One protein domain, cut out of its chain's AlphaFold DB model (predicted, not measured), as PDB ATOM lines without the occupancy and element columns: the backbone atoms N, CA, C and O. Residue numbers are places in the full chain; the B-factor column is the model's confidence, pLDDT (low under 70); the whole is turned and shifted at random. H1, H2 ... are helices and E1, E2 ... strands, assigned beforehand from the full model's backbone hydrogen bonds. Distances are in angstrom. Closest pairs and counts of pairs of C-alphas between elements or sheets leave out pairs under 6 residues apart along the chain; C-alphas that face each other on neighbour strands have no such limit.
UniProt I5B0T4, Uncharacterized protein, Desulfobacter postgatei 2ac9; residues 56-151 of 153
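This is residues 56 to 151 of the 153 residues of an uncharacterized protein of Desulfobacter postgatei 2ac9 (UniProt I5B0T4). A small closed barrel of five strands, E1, E2, E3, E7 and E6 in turn round the ring, makes the core, and two short helices, H1 and H2, pack on its outside near the start of E6. A small hairpin, E4 and E5, widens the barrel wall beside the last part of E7. The printed part has 96 residues, with seven named strands followed along the chain by two named helices; the sheet is mixed and the class is mixed, helices and strands. The whole is compact, with a radius of gyration of the C-alphas of 12.5 A and spans of 36 by 28 by 22 A.

Start at E1, residues 56 to 64, E2, residues 71 to 73, and E3, residues 76 to 81: they form a meander, each strand the antiparallel neighbour of the one before. Look for N 62 and O 72 at 2.9 A, then N 78 and O 71 at 2.8 A. E7, residues 120 to 128, is parallel to E3, with N 79 and O 120 at 2.9 A. E6, residues 106 to 114, forms a hairpin with E7, where N 123 and O 110 are 2.7 A apart. E6 closes the ring as the antiparallel neighbour of E1, with N 107 and O 59 at 2.8 A. E4, residues 84 to 87, is parallel to E7, with N 85 and O 125 at 2.8 A. E5, residues 94 to 96, forms a hairpin with E4, with N 86 and O 94 at 2.8 A. H1, residues 132 to 139, is on the barrel and outside it, at a height over the sheet of 8.3 A. Its closest C-alphas to E6 are those of Ala 136 and Pro 106, 6.6 A apart. H2, residues 142 to 149, is also on the barrel; the C-alphas of Arg 144 and Asp 59 in E1 are 7.4 A apart. H1 and H2 are close but not clearly touching, at a shallow tilt of 20 degrees, opposite ways; their closest C-alphas, Met 137 and Arg 145, are 5.9 A apart. O i to N i+4 pairs are within hydrogen-bond range in 3 of 4 cases in H1 and 2 of 4 in H2.

Find C-alpha 56 at (152.167, 189.824, 167.896); from there E1 runs 19.2 A and bends by 75 degrees at residue 60. E6, 21.8 A long, begins at C-alpha 106, (142.382, 198.412, 164.104), and bends by 63 degrees at residue 111; E7, 20.4 A, bends by 81 degrees at residue 123. E3 measures 13.0 A, E4 10.2 A, E2 6.5 A, E5 6.1 A and H1 10.9 A. H2, 11.6 A, ends at C-alpha 149, (134.505, 204.024, 169.565).

The two C-alphas farthest apart, those of Lys 116 and Lys 131, are 37.6 A apart. The printed part has no cut and no long link. Mean pLDDT of the printed part is 93.0, and Arg 151 is the one printed residue under 70.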
ATOM      1  N   GLU A  56     153.396 189.252 168.446       94.12
ATOM      2  CA  GLU A  56     152.167 189.824 167.896       94.12
ATOM      3  C   GLU A  56     151.568 190.879 168.819       94.12
ATOM      4  O   GLU A  56     151.663 190.795 170.042       94.12
ATOM      5  N   PHE A  57     150.950 191.894 168.222       95.19
ATOM      6  CA  PHE A  57     150.215 192.920 168.954       95.19
ATOM      7  C   PHE A  57     149.035 193.424 168.128       95.19
ATOM      8  O   PHE A  57     149.009 193.279 166.908       95.19
ATOM      9  N   THR A  58     148.043 194.007 168.799       96.56
ATOM     10  CA  THR A  58     146.886 194.642 168.155       96.56
ATOM     11  C   THR A  58     146.815 196.104 168.570       96.56
ATOM     12  O   THR A  58     146.784 196.395 169.764       96.56
ATOM     13  N   ASP A  59     146.790 197.014 167.599       96.44
ATOM     14  CA  ASP A  59     146.656 198.460 167.821       96.44
ATOM     15  C   ASP A  59     145.977 199.132 166.606       96.44
ATOM     16  O   ASP A  59     145.499 198.460 165.692       96.44
ATOM     17  N   ILE A  60     145.884 200.458 166.610       96.25
ATOM     18  CA  ILE A  60     145.284 201.274 165.552       96.25
ATOM     19  C   ILE A  60     146.352 201.657 164.523       96.25
ATOM     20  O   ILE A  60     147.487 201.974 164.882       96.25
ATOM     21  N   ILE A  61     145.989 201.653 163.238       96.56
ATOM     22  CA  ILE A  61     146.821 202.224 162.172       96.56
ATOM     23  C   ILE A  61     146.766 203.755 162.280       96.56
ATOM     24  O   ILE A  61     145.709 204.342 162.055       96.56
ATOM     25  N   TYR A  62     147.884 204.407 162.590       95.56
ATOM     26  CA  TYR A  62     147.961 205.873 162.679       95.56
ATOM     27  C   TYR A  62     148.435 206.512 161.384       95.56
ATOM     28  O   TYR A  62     147.924 207.557 160.997       95.56
ATOM     29  N   GLU A  63     149.358 205.855 160.686       95.62
ATOM     30  CA  GLU A  63     149.935 206.377 159.454       95.62
ATOM     31  C   GLU A  63     149.997 205.277 158.408       95.62
ATOM     32  O   GLU A  63     150.546 204.203 158.649       95.62
ATOM     33  N   TRP A  64     149.424 205.547 157.239       94.75
ATOM     34  CA  TRP A  64     149.564 204.709 156.061       94.75
ATOM     35  C   TRP A  64     149.295 205.534 154.812       94.75
ATOM     36  O   TRP A  64     148.252 206.179 154.701       94.75
ATOM     37  N   THR A  65     150.211 205.450 153.854       89.38
ATOM     38  CA  THR A  65     150.011 205.983 152.507       89.38
ATOM     39  C   THR A  65     150.143 204.825 151.524       89.38
ATOM     40  O   THR A  65     151.159 204.132 151.566       89.38
ATOM     41  N   PRO A  66     149.162 204.578 150.637       83.81
ATOM     42  CA  PRO A  66     149.307 203.573 149.588       83.81
ATOM     43  C   PRO A  66     150.567 203.827 148.748       83.81
ATOM     44  O   PRO A  66     150.746 204.922 148.220       83.81
ATOM     45  N   GLY A  67     151.446 202.828 148.642       77.38
ATOM     46  CA  GLY A  67     152.747 202.970 147.970       77.38
ATOM     47  C   GLY A  67     153.823 203.693 148.792       77.38
ATOM     48  O   GLY A  67     154.928 203.894 148.296       77.38
ATOM     49  N   GLY A  68     153.517 204.075 150.034       82.19
ATOM     50  CA  GLY A  68     154.483 204.591 150.998       82.19
ATOM     51  C   GLY A  68     155.457 203.514 151.480       82.19
ATOM     52  O   GLY A  68     155.254 202.317 151.275       82.19
ATOM     53  N   THR A  69     156.528 203.957 152.133       82.62
ATOM     54  CA  THR A  69     157.628 203.091 152.582       82.62
ATOM     55  C   THR A  69     157.408 202.476 153.958       82.62
ATOM     56  O   THR A  69     158.080 201.508 154.293       82.62
ATOM     57  N   VAL A  70     156.492 203.024 154.762       92.31
ATOM     58  CA  VAL A  70     156.242 202.579 156.138       92.31
ATOM     59  C   VAL A  70     154.756 202.647 156.493       92.31
ATOM     60  O   VAL A  70     153.987 203.414 155.908       92.31
ATOM     61  N   ILE A  71     154.359 201.848 157.481       97.12
ATOM     62  CA  ILE A  71     153.062 201.924 158.160       97.12
ATOM     63  C   ILE A  71     153.288 202.043 159.668       97.12
ATOM     64  O   ILE A  71     154.081 201.293 160.237       97.12
ATOM     65  N   GLN A  72     152.571 202.953 160.325       97.44
ATOM     66  CA  GLN A  72     152.577 203.055 161.782       97.44
ATOM     67  C   GLN A  72     151.337 202.381 162.368       97.44
ATOM     68  O   GLN A  72     150.206 202.788 162.092       97.44
ATOM     69  N   VAL A  73     151.554 201.378 163.220       97.00
ATOM     70  CA  VAL A  73     150.499 200.690 163.975       97.00
ATOM     71  C   VAL A  73     150.824 200.796 165.457       97.00
ATOM     72  O   VAL A  73     151.840 200.274 165.922       97.00
ATOM     73  N   GLY A  74     149.982 201.492 166.218       94.56
ATOM     74  CA  GLY A  74     150.318 201.804 167.603       94.56
ATOM     75  C   GLY A  74     151.565 202.679 167.698       94.56
ATOM     76  O   GLY A  74     151.732 203.668 166.984       94.56
ATOM     77  N   ASN A  75     152.470 202.256 168.573       93.81
ATOM     78  CA  ASN A  75     153.779 202.877 168.757       93.81
ATOM     79  C   ASN A  75     154.879 202.214 167.903       93.81
ATOM     80  O   ASN A  75     156.057 202.460 168.146       93.81
ATOM     81  N   GLN A  76     154.524 201.331 166.963       95.06
ATOM     82  CA  GLN A  76     155.490 200.618 166.128       95.06
ATOM     83  C   GLN A  76     155.443 201.130 164.690       95.06
ATOM     84  O   GLN A  76     154.367 201.288 164.112       95.06
ATOM     85  N   THR A  77     156.625 201.334 164.111       96.62
ATOM     86  CA  THR A  77     156.801 201.632 162.684       96.62
ATOM     87  C   THR A  77     157.228 200.358 161.974       96.62
ATOM     88  O   THR A  77     158.192 199.717 162.396       96.62
ATOM     89  N   ILE A  78     156.495 199.990 160.927       96.69
ATOM     90  CA  ILE A  78     156.710 198.771 160.153       96.69
ATOM     91  C   ILE A  78     157.174 199.173 158.753       96.69
ATOM     92  O   ILE A  78     156.435 199.847 158.031       96.69
ATOM     93  N   SER A  79     158.380 198.765 158.374       95.38
ATOM     94  CA  SER A  79     159.004 199.097 157.084       95.38
ATOM     95  C   SER A  79     158.669 198.093 155.983       95.38
ATOM     96  O   SER A  79     158.612 198.437 154.803       95.38
ATOM     97  N   ARG A  80     158.403 196.835 156.349       94.88
ATOM     98  CA  ARG A  80     158.063 195.773 155.397       94.88
ATOM     99  C   ARG A  80     157.066 194.787 155.981       94.88
ATOM    100  O   ARG A  80     157.124 194.449 157.161       94.88
ATOM    101  N   PHE A  81     156.170 194.281 155.134       95.38
ATOM    102  CA  PHE A  81     155.298 193.167 155.489       95.38
ATOM    103  C   PHE A  81     154.943 192.282 154.290       95.38
ATOM    104  O   PHE A  81     154.742 192.781 153.183       95.38
ATOM    105  N   ASN A  82     154.820 190.967 154.502       95.25
ATOM    106  CA  ASN A  82     154.636 190.026 153.382       95.25
ATOM    107  C   ASN A  82     153.189 189.955 152.876       95.25
ATOM    108  O   ASN A  82     152.948 189.635 151.712       95.25
ATOM    109  N   SER A  83     152.197 190.174 153.745       96.62
ATOM    110  CA  SER A  83     150.786 190.043 153.360       96.62
ATOM    111  C   SER A  83     149.822 190.826 154.247       96.62
ATOM    112  O   SER A  83     150.096 191.067 155.424       96.62
ATOM    113  N   VAL A  84     148.666 191.179 153.676       97.75
ATOM    114  CA  VAL A  84     147.530 191.774 154.392       97.75
ATOM    115  C   VAL A  84     146.372 190.786 154.399       97.75
ATOM    116  O   VAL A  84     146.110 190.103 153.408       97.75
ATOM    117  N   TRP A  85     145.694 190.702 155.534       98.44
ATOM    118  CA  TRP A  85     144.542 189.840 155.740       98.44
ATOM    119  C   TRP A  85     143.403 190.630 156.369       98.44
ATOM    120  O   TRP A  85     143.641 191.604 157.078       98.44
ATOM    121  N   LEU A  86     142.176 190.195 156.130       97.81
ATOM    122  CA  LEU A  86     140.969 190.802 156.661       97.81
ATOM    123  C   LEU A  86     140.296 189.833 157.638       97.81
ATOM    124  O   LEU A  86     140.016 188.684 157.293       97.81
ATOM    125  N   ASP A  87     140.042 190.305 158.857       97.44
ATOM    126  CA  ASP A  87     139.210 189.626 159.853       97.44
ATOM    127  C   ASP A  87     137.845 190.325 159.898       97.44
ATOM    128  O   ASP A  87     137.731 191.473 160.342       97.44
ATOM    129  N   ARG A  88     136.807 189.641 159.402       95.62
ATOM    130  CA  ARG A  88     135.414 190.120 159.423       95.62
ATOM    131  C   ARG A  88     134.614 189.605 160.625       95.62
ATOM    132  O   ARG A  88     133.408 189.826 160.683       95.62
ATOM    133  N   GLY A  89     135.260 188.930 161.581       92.38
ATOM    134  CA  GLY A  89     134.612 188.237 162.701       92.38
ATOM    135  C   GLY A  89     134.193 186.800 162.375       92.38
ATOM    136  O   GLY A  89     133.424 186.194 163.118       92.38
ATOM    137  N   GLU A  90     134.681 186.256 161.260       89.81
ATOM    138  CA  GLU A  90     134.428 184.881 160.833       89.81
ATOM    139  C   GLU A  90     135.518 183.917 161.333       89.81
ATOM    140  O   GLU A  90     136.508 184.314 161.952       89.81
ATOM    141  N   LYS A  91     135.343 182.616 161.067       88.62
ATOM    142  CA  LYS A  91     136.321 181.584 161.455       88.62
ATOM    143  C   LYS A  91     137.624 181.659 160.654       88.62
ATOM    144  O   LYS A  91     138.645 181.160 161.119       88.62
ATOM    145  N   THR A  92     137.592 182.253 159.463       92.19
ATOM    146  CA  THR A  92     138.716 182.290 158.522       92.19
ATOM    147  C   THR A  92     139.117 183.718 158.189       92.19
ATOM    148  O   THR A  92     138.266 184.594 158.061       92.19
ATOM    149  N   LEU A  93     140.421 183.939 158.021       96.44
ATOM    150  CA  LEU A  93     140.961 185.203 157.525       96.44
ATOM    151  C   LEU A  93     140.980 185.197 155.995       96.44
ATOM    152  O   LEU A  93     141.366 184.203 155.382       96.44
ATOM    153  N   GLU A  94     140.634 186.326 155.387       96.81
ATOM    154  CA  GLU A  94     140.685 186.523 153.936       96.81
ATOM    155  C   GLU A  94     141.998 187.223 153.563       96.81
ATOM    156  O   GLU A  94     142.314 188.265 154.132       96.81
ATOM    157  N   LYS A  95     142.784 186.680 152.625       97.69
ATOM    158  CA  LYS A  95     143.975 187.382 152.118       97.69
ATOM    159  C   LYS A  95     143.522 188.504 151.188       97.69
ATOM    160  O   LYS A  95     142.814 188.243 150.222       97.69
ATOM    161  N   VAL A  96     143.958 189.733 151.451       97.06
ATOM    162  CA  VAL A  96     143.512 190.930 150.725       97.06
ATOM    163  C   VAL A  96     144.687 191.783 150.249       97.06
ATOM    164  O   VAL A  96     145.841 191.577 150.631       97.06
ATOM    165  N   SER A  97     144.398 192.753 149.385       95.06
ATOM    166  CA  SER A  97     145.360 193.757 148.935       95.06
ATOM    167  C   SER A  97     145.684 194.782 150.028       95.06
ATOM    168  O   SER A  97     144.933 194.988 150.983       95.06
ATOM    169  N   GLN A  98     146.785 195.513 149.841       94.81
ATOM    170  CA  GLN A  98     147.201 196.598 150.738       94.81
ATOM    171  C   GLN A  98     146.218 197.780 150.797       94.81
ATOM    172  O   GLN A  98     146.274 198.570 151.731       94.81
ATOM    173  N   SER A  99     145.274 197.888 149.856       93.44
ATOM    174  CA  SER A  99     144.227 198.923 149.860       93.44
ATOM    175  C   SER A  99     143.271 198.846 151.062       93.44
ATOM    176  O   SER A  99     142.492 199.772 151.287       93.44
ATOM    177  N   TYR A 100     143.307 197.749 151.824       94.88
ATOM    178  CA  TYR A 100     142.555 197.584 153.071       94.88
ATOM    179  C   TYR A 100     143.257 198.185 154.291       94.88
ATOM    180  O   TYR A 100     142.613 198.388 155.319       94.88
ATOM    181  N   LEU A 101     144.548 198.504 154.188       95.75
ATOM    182  CA  LEU A 101     145.244 199.281 155.205       95.75
ATOM    183  C   LEU A 101     144.715 200.715 155.127       95.75
ATOM    184  O   LEU A 101     144.830 201.379 154.098       95.75
ATOM    185  N   LYS A 102     144.073 201.171 156.201       93.75
ATOM    186  CA  LYS A 102     143.501 202.515 156.300       93.75
ATOM    187  C   LYS A 102     143.752 203.065 157.691       93.75
ATOM    188  O   LYS A 102     143.562 202.354 158.677       93.75
ATOM    189  N   VAL A 103     144.141 204.335 157.753       94.56
ATOM    190  CA  VAL A 103     144.294 205.059 159.017       94.56
ATOM    191  C   VAL A 103     142.997 204.970 159.822       94.56
ATOM    192  O   VAL A 103     141.898 205.074 159.279       94.56
ATOM    193  N   GLY A 104     143.131 204.735 161.122       93.50
ATOM    194  CA  GLY A 104     142.028 204.547 162.054       93.50
ATOM    195  C   GLY A 104     141.476 203.133 162.127       93.50
ATOM    196  O   GLY A 104     140.725 202.842 163.055       93.50
ATOM    197  N   LYS A 105     141.831 202.233 161.200       94.56
ATOM    198  CA  LYS A 105     141.396 200.842 161.313       94.56
ATOM    199  C   LYS A 105     142.261 200.102 162.342       94.56
ATOM    200  O   LYS A 105     143.482 200.278 162.364       94.56
ATOM    201  N   PRO A 106     141.647 199.273 163.198       96.94
ATOM    202  CA  PRO A 106     142.382 198.412 164.104       96.94
ATOM    203  C   PRO A 106     143.027 197.271 163.314       96.94
ATOM    204  O   PRO A 106     142.412 196.686 162.414       96.94
ATOM    205  N   ALA A 107     144.262 196.938 163.668       97.94
ATOM    206  CA  ALA A 107     145.032 195.899 163.016       97.94
ATOM    207  C   ALA A 107     145.851 195.090 164.023       97.94
ATOM    208  O   ALA A 107     146.422 195.626 164.972       97.94
ATOM    209  N   ARG A 108     145.933 193.780 163.786       97.81
ATOM    210  CA  ARG A 108     146.877 192.886 164.452       97.81
ATOM    211  C   ARG A 108     148.090 192.681 163.560       97.81
ATOM    212  O   ARG A 108     147.951 192.334 162.391       97.81
ATOM    213  N   VAL A 109     149.271 192.847 164.126       97.81
ATOM    214  CA  VAL A 109     150.548 192.730 163.428       97.81
ATOM    215  C   VAL A 109     151.294 191.531 163.987       97.81
ATOM    216  O   VAL A 109     151.396 191.391 165.202       97.81
ATOM    217  N   ILE A 110     151.804 190.679 163.099       96.62
ATOM    218  CA  ILE A 110     152.683 189.560 163.446       96.62
ATOM    219  C   ILE A 110     154.086 189.951 162.987       96.62
ATOM    220  O   ILE A 110     154.333 190.014 161.782       96.62
ATOM    221  N   LEU A 111     154.968 190.249 163.933       95.69
ATOM    222  CA  LEU A 111     156.331 190.724 163.715       95.69
ATOM    223  C   LEU A 111     157.297 189.570 163.416       95.69
ATOM    224  O   LEU A 111     157.068 188.439 163.840       95.69
ATOM    225  N   LEU A 112     158.359 189.879 162.672       94.06
ATOM    226  CA  LEU A 112     159.485 188.983 162.383       94.06
ATOM    227  C   LEU A 112     160.760 189.411 163.115       94.06
ATOM    228  O   LEU A 112     161.527 188.571 163.567       94.06
ATOM    229  N   GLY A 113     161.000 190.717 163.210       93.00
ATOM    230  CA  GLY A 113     162.249 191.267 163.724       93.00
ATOM    231  C   GLY A 113     162.407 192.724 163.318       93.00
ATOM    232  O   GLY A 113     161.498 193.303 162.720       93.00
ATOM    233  N   LYS A 114     163.549 193.322 163.654       93.94
ATOM    234  CA  LYS A 114     163.885 194.682 163.228       93.94
ATOM    235  C   LYS A 114     164.847 194.664 162.048       93.94
ATOM    236  O   LYS A 114     165.743 193.826 162.009       93.94
ATOM    237  N   ASP A 115     164.672 195.604 161.128       92.38
ATOM    238  CA  ASP A 115     165.635 195.880 160.071       92.38
ATOM    239  C   ASP A 115     166.860 196.646 160.607       92.38
ATOM    240  O   ASP A 115     166.951 197.003 161.787       92.38
ATOM    241  N   LYS A 116     167.823 196.899 159.716       93.75
ATOM    242  CA  LYS A 116     169.071 197.614 160.023       93.75
ATOM    243  C   LYS A 116     168.862 199.042 160.548       93.75
ATOM    244  O   LYS A 116     169.743 199.565 161.223       93.75
ATOM    245  N   ASP A 117     167.724 199.657 160.232       92.81
ATOM    246  CA  ASP A 117     167.381 201.028 160.613       92.81
ATOM    247  C   ASP A 117     166.566 201.043 161.927       92.81
ATOM    248  O   ASP A 117     166.239 202.098 162.469       92.81
ATOM    249  N   GLY A 118     166.282 199.861 162.488       92.06
ATOM    250  CA  GLY A 118     165.571 199.672 163.746       92.06
ATOM    251  C   GLY A 118     164.047 199.665 163.612       92.06
ATOM    252  O   GLY A 118     163.364 199.587 164.645       92.06
ATOM    253  N   PHE A 119     163.510 199.722 162.388       94.19
ATOM    254  CA  PHE A 119     162.081 199.562 162.124       94.19
ATOM    255  C   PHE A 119     161.697 198.092 162.122       94.19
ATOM    256  O   PHE A 119     162.522 197.213 161.906       94.19
ATOM    257  N   TRP A 120     160.428 197.804 162.387       95.75
ATOM    258  CA  TRP A 120     159.959 196.430 162.414       95.75
ATOM    259  C   TRP A 120     159.640 195.899 161.016       95.75
ATOM    260  O   TRP A 120     159.018 196.572 160.198       95.75
ATOM    261  N   GLU A 121     159.957 194.633 160.795       95.38
ATOM    262  CA  GLU A 121     159.420 193.834 159.703       95.38
ATOM    263  C   GLU A 121     158.316 192.910 160.228       95.38
ATOM    264  O   GLU A 121     158.383 192.393 161.349       95.38
ATOM    265  N   ALA A 122     157.284 192.687 159.418       96.06
ATOM    266  CA  ALA A 122     156.137 191.869 159.788       96.06
ATOM    267  C   ALA A 122     155.877 190.727 158.799       96.06
ATOM    268  O   ALA A 122     155.946 190.868 157.581       96.06
ATOM    269  N   HIS A 123     155.470 189.576 159.317       95.50
ATOM    270  CA  HIS A 123     155.023 188.464 158.492       95.50
ATOM    271  C   HIS A 123     153.683 188.793 157.827       95.50
ATOM    272  O   HIS A 123     153.490 188.590 156.627       95.50
ATOM    273  N   LYS A 124     152.730 189.315 158.604       96.00
ATOM    274  CA  LYS A 124     151.430 189.742 158.087       96.00
ATOM    275  C   LYS A 124     150.778 190.795 158.969       96.00
ATOM    276  O   LYS A 124     151.005 190.832 160.178       96.00
ATOM    277  N   ILE A 125     149.915 191.590 158.349       97.69
ATOM    278  CA  ILE A 125     149.029 192.540 159.021       97.69
ATOM    279  C   ILE A 125     147.588 192.071 158.811       97.69
ATOM    280  O   ILE A 125     147.164 191.834 157.683       97.69
ATOM    281  N   VAL A 126     146.838 191.912 159.896       98.19
ATOM    282  CA  VAL A 126     145.428 191.513 159.894       98.19
ATOM    283  C   VAL A 126     144.585 192.730 160.253       98.19
ATOM    284  O   VAL A 126     144.598 193.163 161.400       98.19
ATOM    285  N   VAL A 127     143.857 193.284 159.290       97.81
ATOM    286  CA  VAL A 127     142.941 194.411 159.494       97.81
ATOM    287  C   VAL A 127     141.593 193.874 159.957       97.81
ATOM    288  O   VAL A 127     141.055 192.949 159.350       97.81
ATOM    289  N   PHE A 128     141.026 194.451 161.013       97.00
ATOM    290  CA  PHE A 128     139.688 194.076 161.466       97.00
ATOM    291  C   PHE A 128     138.622 194.979 160.834       97.00
ATOM    292  O   PHE A 128     138.797 196.194 160.715       97.00
ATOM    293  N   SER A 129     137.498 194.387 160.434       94.19
ATOM    294  CA  SER A 129     136.355 195.093 159.839       94.19
ATOM    295  C   SER A 129     135.032 194.419 160.202       94.19
ATOM    296  O   SER A 129     135.022 193.252 160.596       94.19
ATOM    297  N   GLY A 130     133.908 195.135 160.085       92.25
ATOM    298  CA  GLY A 130     132.589 194.597 160.435       92.25
ATOM    299  C   GLY A 130     132.574 194.003 161.848       92.25
ATOM    300  O   GLY A 130     133.093 194.612 162.782       92.25
ATOM    301  N   LYS A 131     132.076 192.769 161.999       92.62
ATOM    302  CA  LYS A 131     132.056 192.060 163.295       92.62
ATOM    303  C   LYS A 131     133.456 191.759 163.846       92.62
ATOM    304  O   LYS A 131     133.622 191.559 165.044       92.62
ATOM    305  N   GLY A 132     134.490 191.776 163.004       94.12
ATOM    306  CA  GLY A 132     135.881 191.636 163.441       94.12
ATOM    307  C   GLY A 132     136.336 192.789 164.337       94.12
ATOM    308  O   GLY A 132     137.231 192.610 165.162       94.12
ATOM    309  N   VAL A 133     135.699 193.959 164.236       93.31
ATOM    310  CA  VAL A 133     135.996 195.114 165.095       93.31
ATOM    311  C   VAL A 133     135.650 194.828 166.558       93.31
ATOM    312  O   VAL A 133     136.409 195.201 167.450       93.31
ATOM    313  N   GLU A 134     134.570 194.092 166.828       92.56
ATOM    314  CA  GLU A 134     134.196 193.688 168.191       92.56
ATOM    315  C   GLU A 134     135.288 192.820 168.832       92.56
ATOM    316  O   GLU A 134     135.673 193.015 169.986       92.56
ATOM    317  N   LYS A 135     135.873 191.909 168.046       92.62
ATOM    318  CA  LYS A 135     137.032 191.122 168.468       92.62
ATOM    319  C   LYS A 135     138.245 192.018 168.719       92.62
ATOM    320  O   LYS A 135     138.903 191.863 169.750       92.62
ATOM    321  N   ALA A 136     138.513 192.984 167.840       93.38
ATOM    322  CA  ALA A 136     139.604 193.938 168.025       93.38
ATOM    323  C   ALA A 136     139.471 194.716 169.343       93.38
ATOM    324  O   ALA A 136     140.461 194.882 170.048       93.38
ATOM    325  N   MET A 137     138.257 195.105 169.742       92.50
ATOM    326  CA  MET A 137     138.010 195.797 171.014       92.50
ATOM    327  C   MET A 137     138.447 194.997 172.245       92.50
ATOM    328  O   MET A 137     138.866 195.586 173.242       92.50
ATOM    329  N   SER A 138     138.389 193.665 172.189       91.88
ATOM    330  CA  SER A 138     138.883 192.815 173.281       91.88
ATOM    331  C   SER A 138     140.416 192.764 173.344       91.88
ATOM    332  O   SER A 138     140.980 192.716 174.439       91.88
ATOM    333  N   LEU A 139     141.078 192.847 172.185       93.06
ATOM    334  CA  LEU A 139     142.531 192.734 172.014       93.06
ATOM    335  C   LEU A 139     143.266 194.070 172.161       93.06
ATOM    336  O   LEU A 139     144.423 194.096 172.573       93.06
ATOM    337  N   LEU A 140     142.604 195.182 171.838       93.44
ATOM    338  CA  LEU A 140     143.182 196.516 171.931       93.44
ATOM    339  C   LEU A 140     143.510 196.885 173.387       93.44
ATOM    340  O   LEU A 140     142.711 196.601 174.300       93.44
ATOM    341  N   PRO A 141     144.619 197.614 173.619       89.56
ATOM    342  CA  PRO A 141     144.890 198.249 174.902       89.56
ATOM    343  C   PRO A 141     143.707 199.121 175.336       89.56
ATOM    344  O   PRO A 141     143.131 199.843 174.522       89.56
ATOM    345  N   LYS A 142     143.353 199.099 176.629       88.62
ATOM    346  CA  LYS A 142     142.181 199.829 177.159       88.62
ATOM    347  C   LYS A 142     142.159 201.305 176.746       88.62
ATOM    348  O   LYS A 142     141.101 201.813 176.394       88.62
ATOM    349  N   ILE A 143     143.323 201.960 176.736       86.19
ATOM    350  CA  ILE A 143     143.471 203.369 176.345       86.19
ATOM    351  C   ILE A 143     143.095 203.631 174.876       86.19
ATOM    352  O   ILE A 143     142.586 204.700 174.562       86.19
ATOM    353  N   ARG A 144     143.284 202.647 173.989       87.75
ATOM    354  CA  ARG A 144     143.016 202.757 172.546       87.75
ATOM    355  C   ARG A 144     141.581 202.399 172.167       87.75
ATOM    356  O   ARG A 144     141.095 202.824 171.129       87.75
ATOM    357  N   ARG A 145     140.861 201.663 173.020       88.62
ATOM    358  CA  ARG A 145     139.460 201.274 172.768       88.62
ATOM    359  C   ARG A 145     138.536 202.478 172.602       88.62
ATOM    360  O   ARG A 145     137.661 202.451 171.747       88.62
ATOM    361  N   LYS A 146     138.735 203.525 173.409       84.38
ATOM    362  CA  LYS A 146     137.921 204.745 173.340       84.38
ATOM    363  C   LYS A 146     138.083 205.451 171.991       84.38
ATOM    364  O   LYS A 146     137.093 205.821 171.382       84.38
ATOM    365  N   GLU A 147     139.316 205.542 171.498       84.75
ATOM    366  CA  GLU A 147     139.604 206.157 170.200       84.75
ATOM    367  C   GLU A 147     138.874 205.460 169.049       84.75
ATOM    368  O   GLU A 147     138.423 206.120 168.119       84.75
ATOM    369  N   LEU A 148     138.737 204.134 169.112       83.50
ATOM    370  CA  LEU A 148     138.010 203.398 168.086       83.50
ATOM    371  C   LEU A 148     136.495 203.639 168.151       83.50
ATOM    372  O   LEU A 148     135.855 203.726 167.112       83.50
ATOM    373  N   LEU A 149     135.933 203.754 169.358       78.94
ATOM    374  CA  LEU A 149     134.505 204.024 169.565       78.94
ATOM    375  C   LEU A 149     134.109 205.450 169.167       78.94
ATOM    376  O   LEU A 149     132.994 205.664 168.704       78.94
ATOM    377  N   ASP A 150     135.021 206.407 169.333       73.31
ATOM    378  CA  ASP A 150     134.786 207.818 169.009       73.31
ATOM    379  C   ASP A 150     134.869 208.099 167.488       73.31
ATOM    380  O   ASP A 150     134.566 209.204 167.039       73.31
ATOM    381  N   ARG A 151     135.266 207.110 166.673       67.56
ATOM    382  CA  ARG A 151     135.372 207.214 165.210       67.56
ATOM    383  C   ARG A 151     134.118 206.623 164.549       67.56
ATOM    384  O   ARG A 151     133.997 205.408 164.429       67.56
TER     385      ARG A 151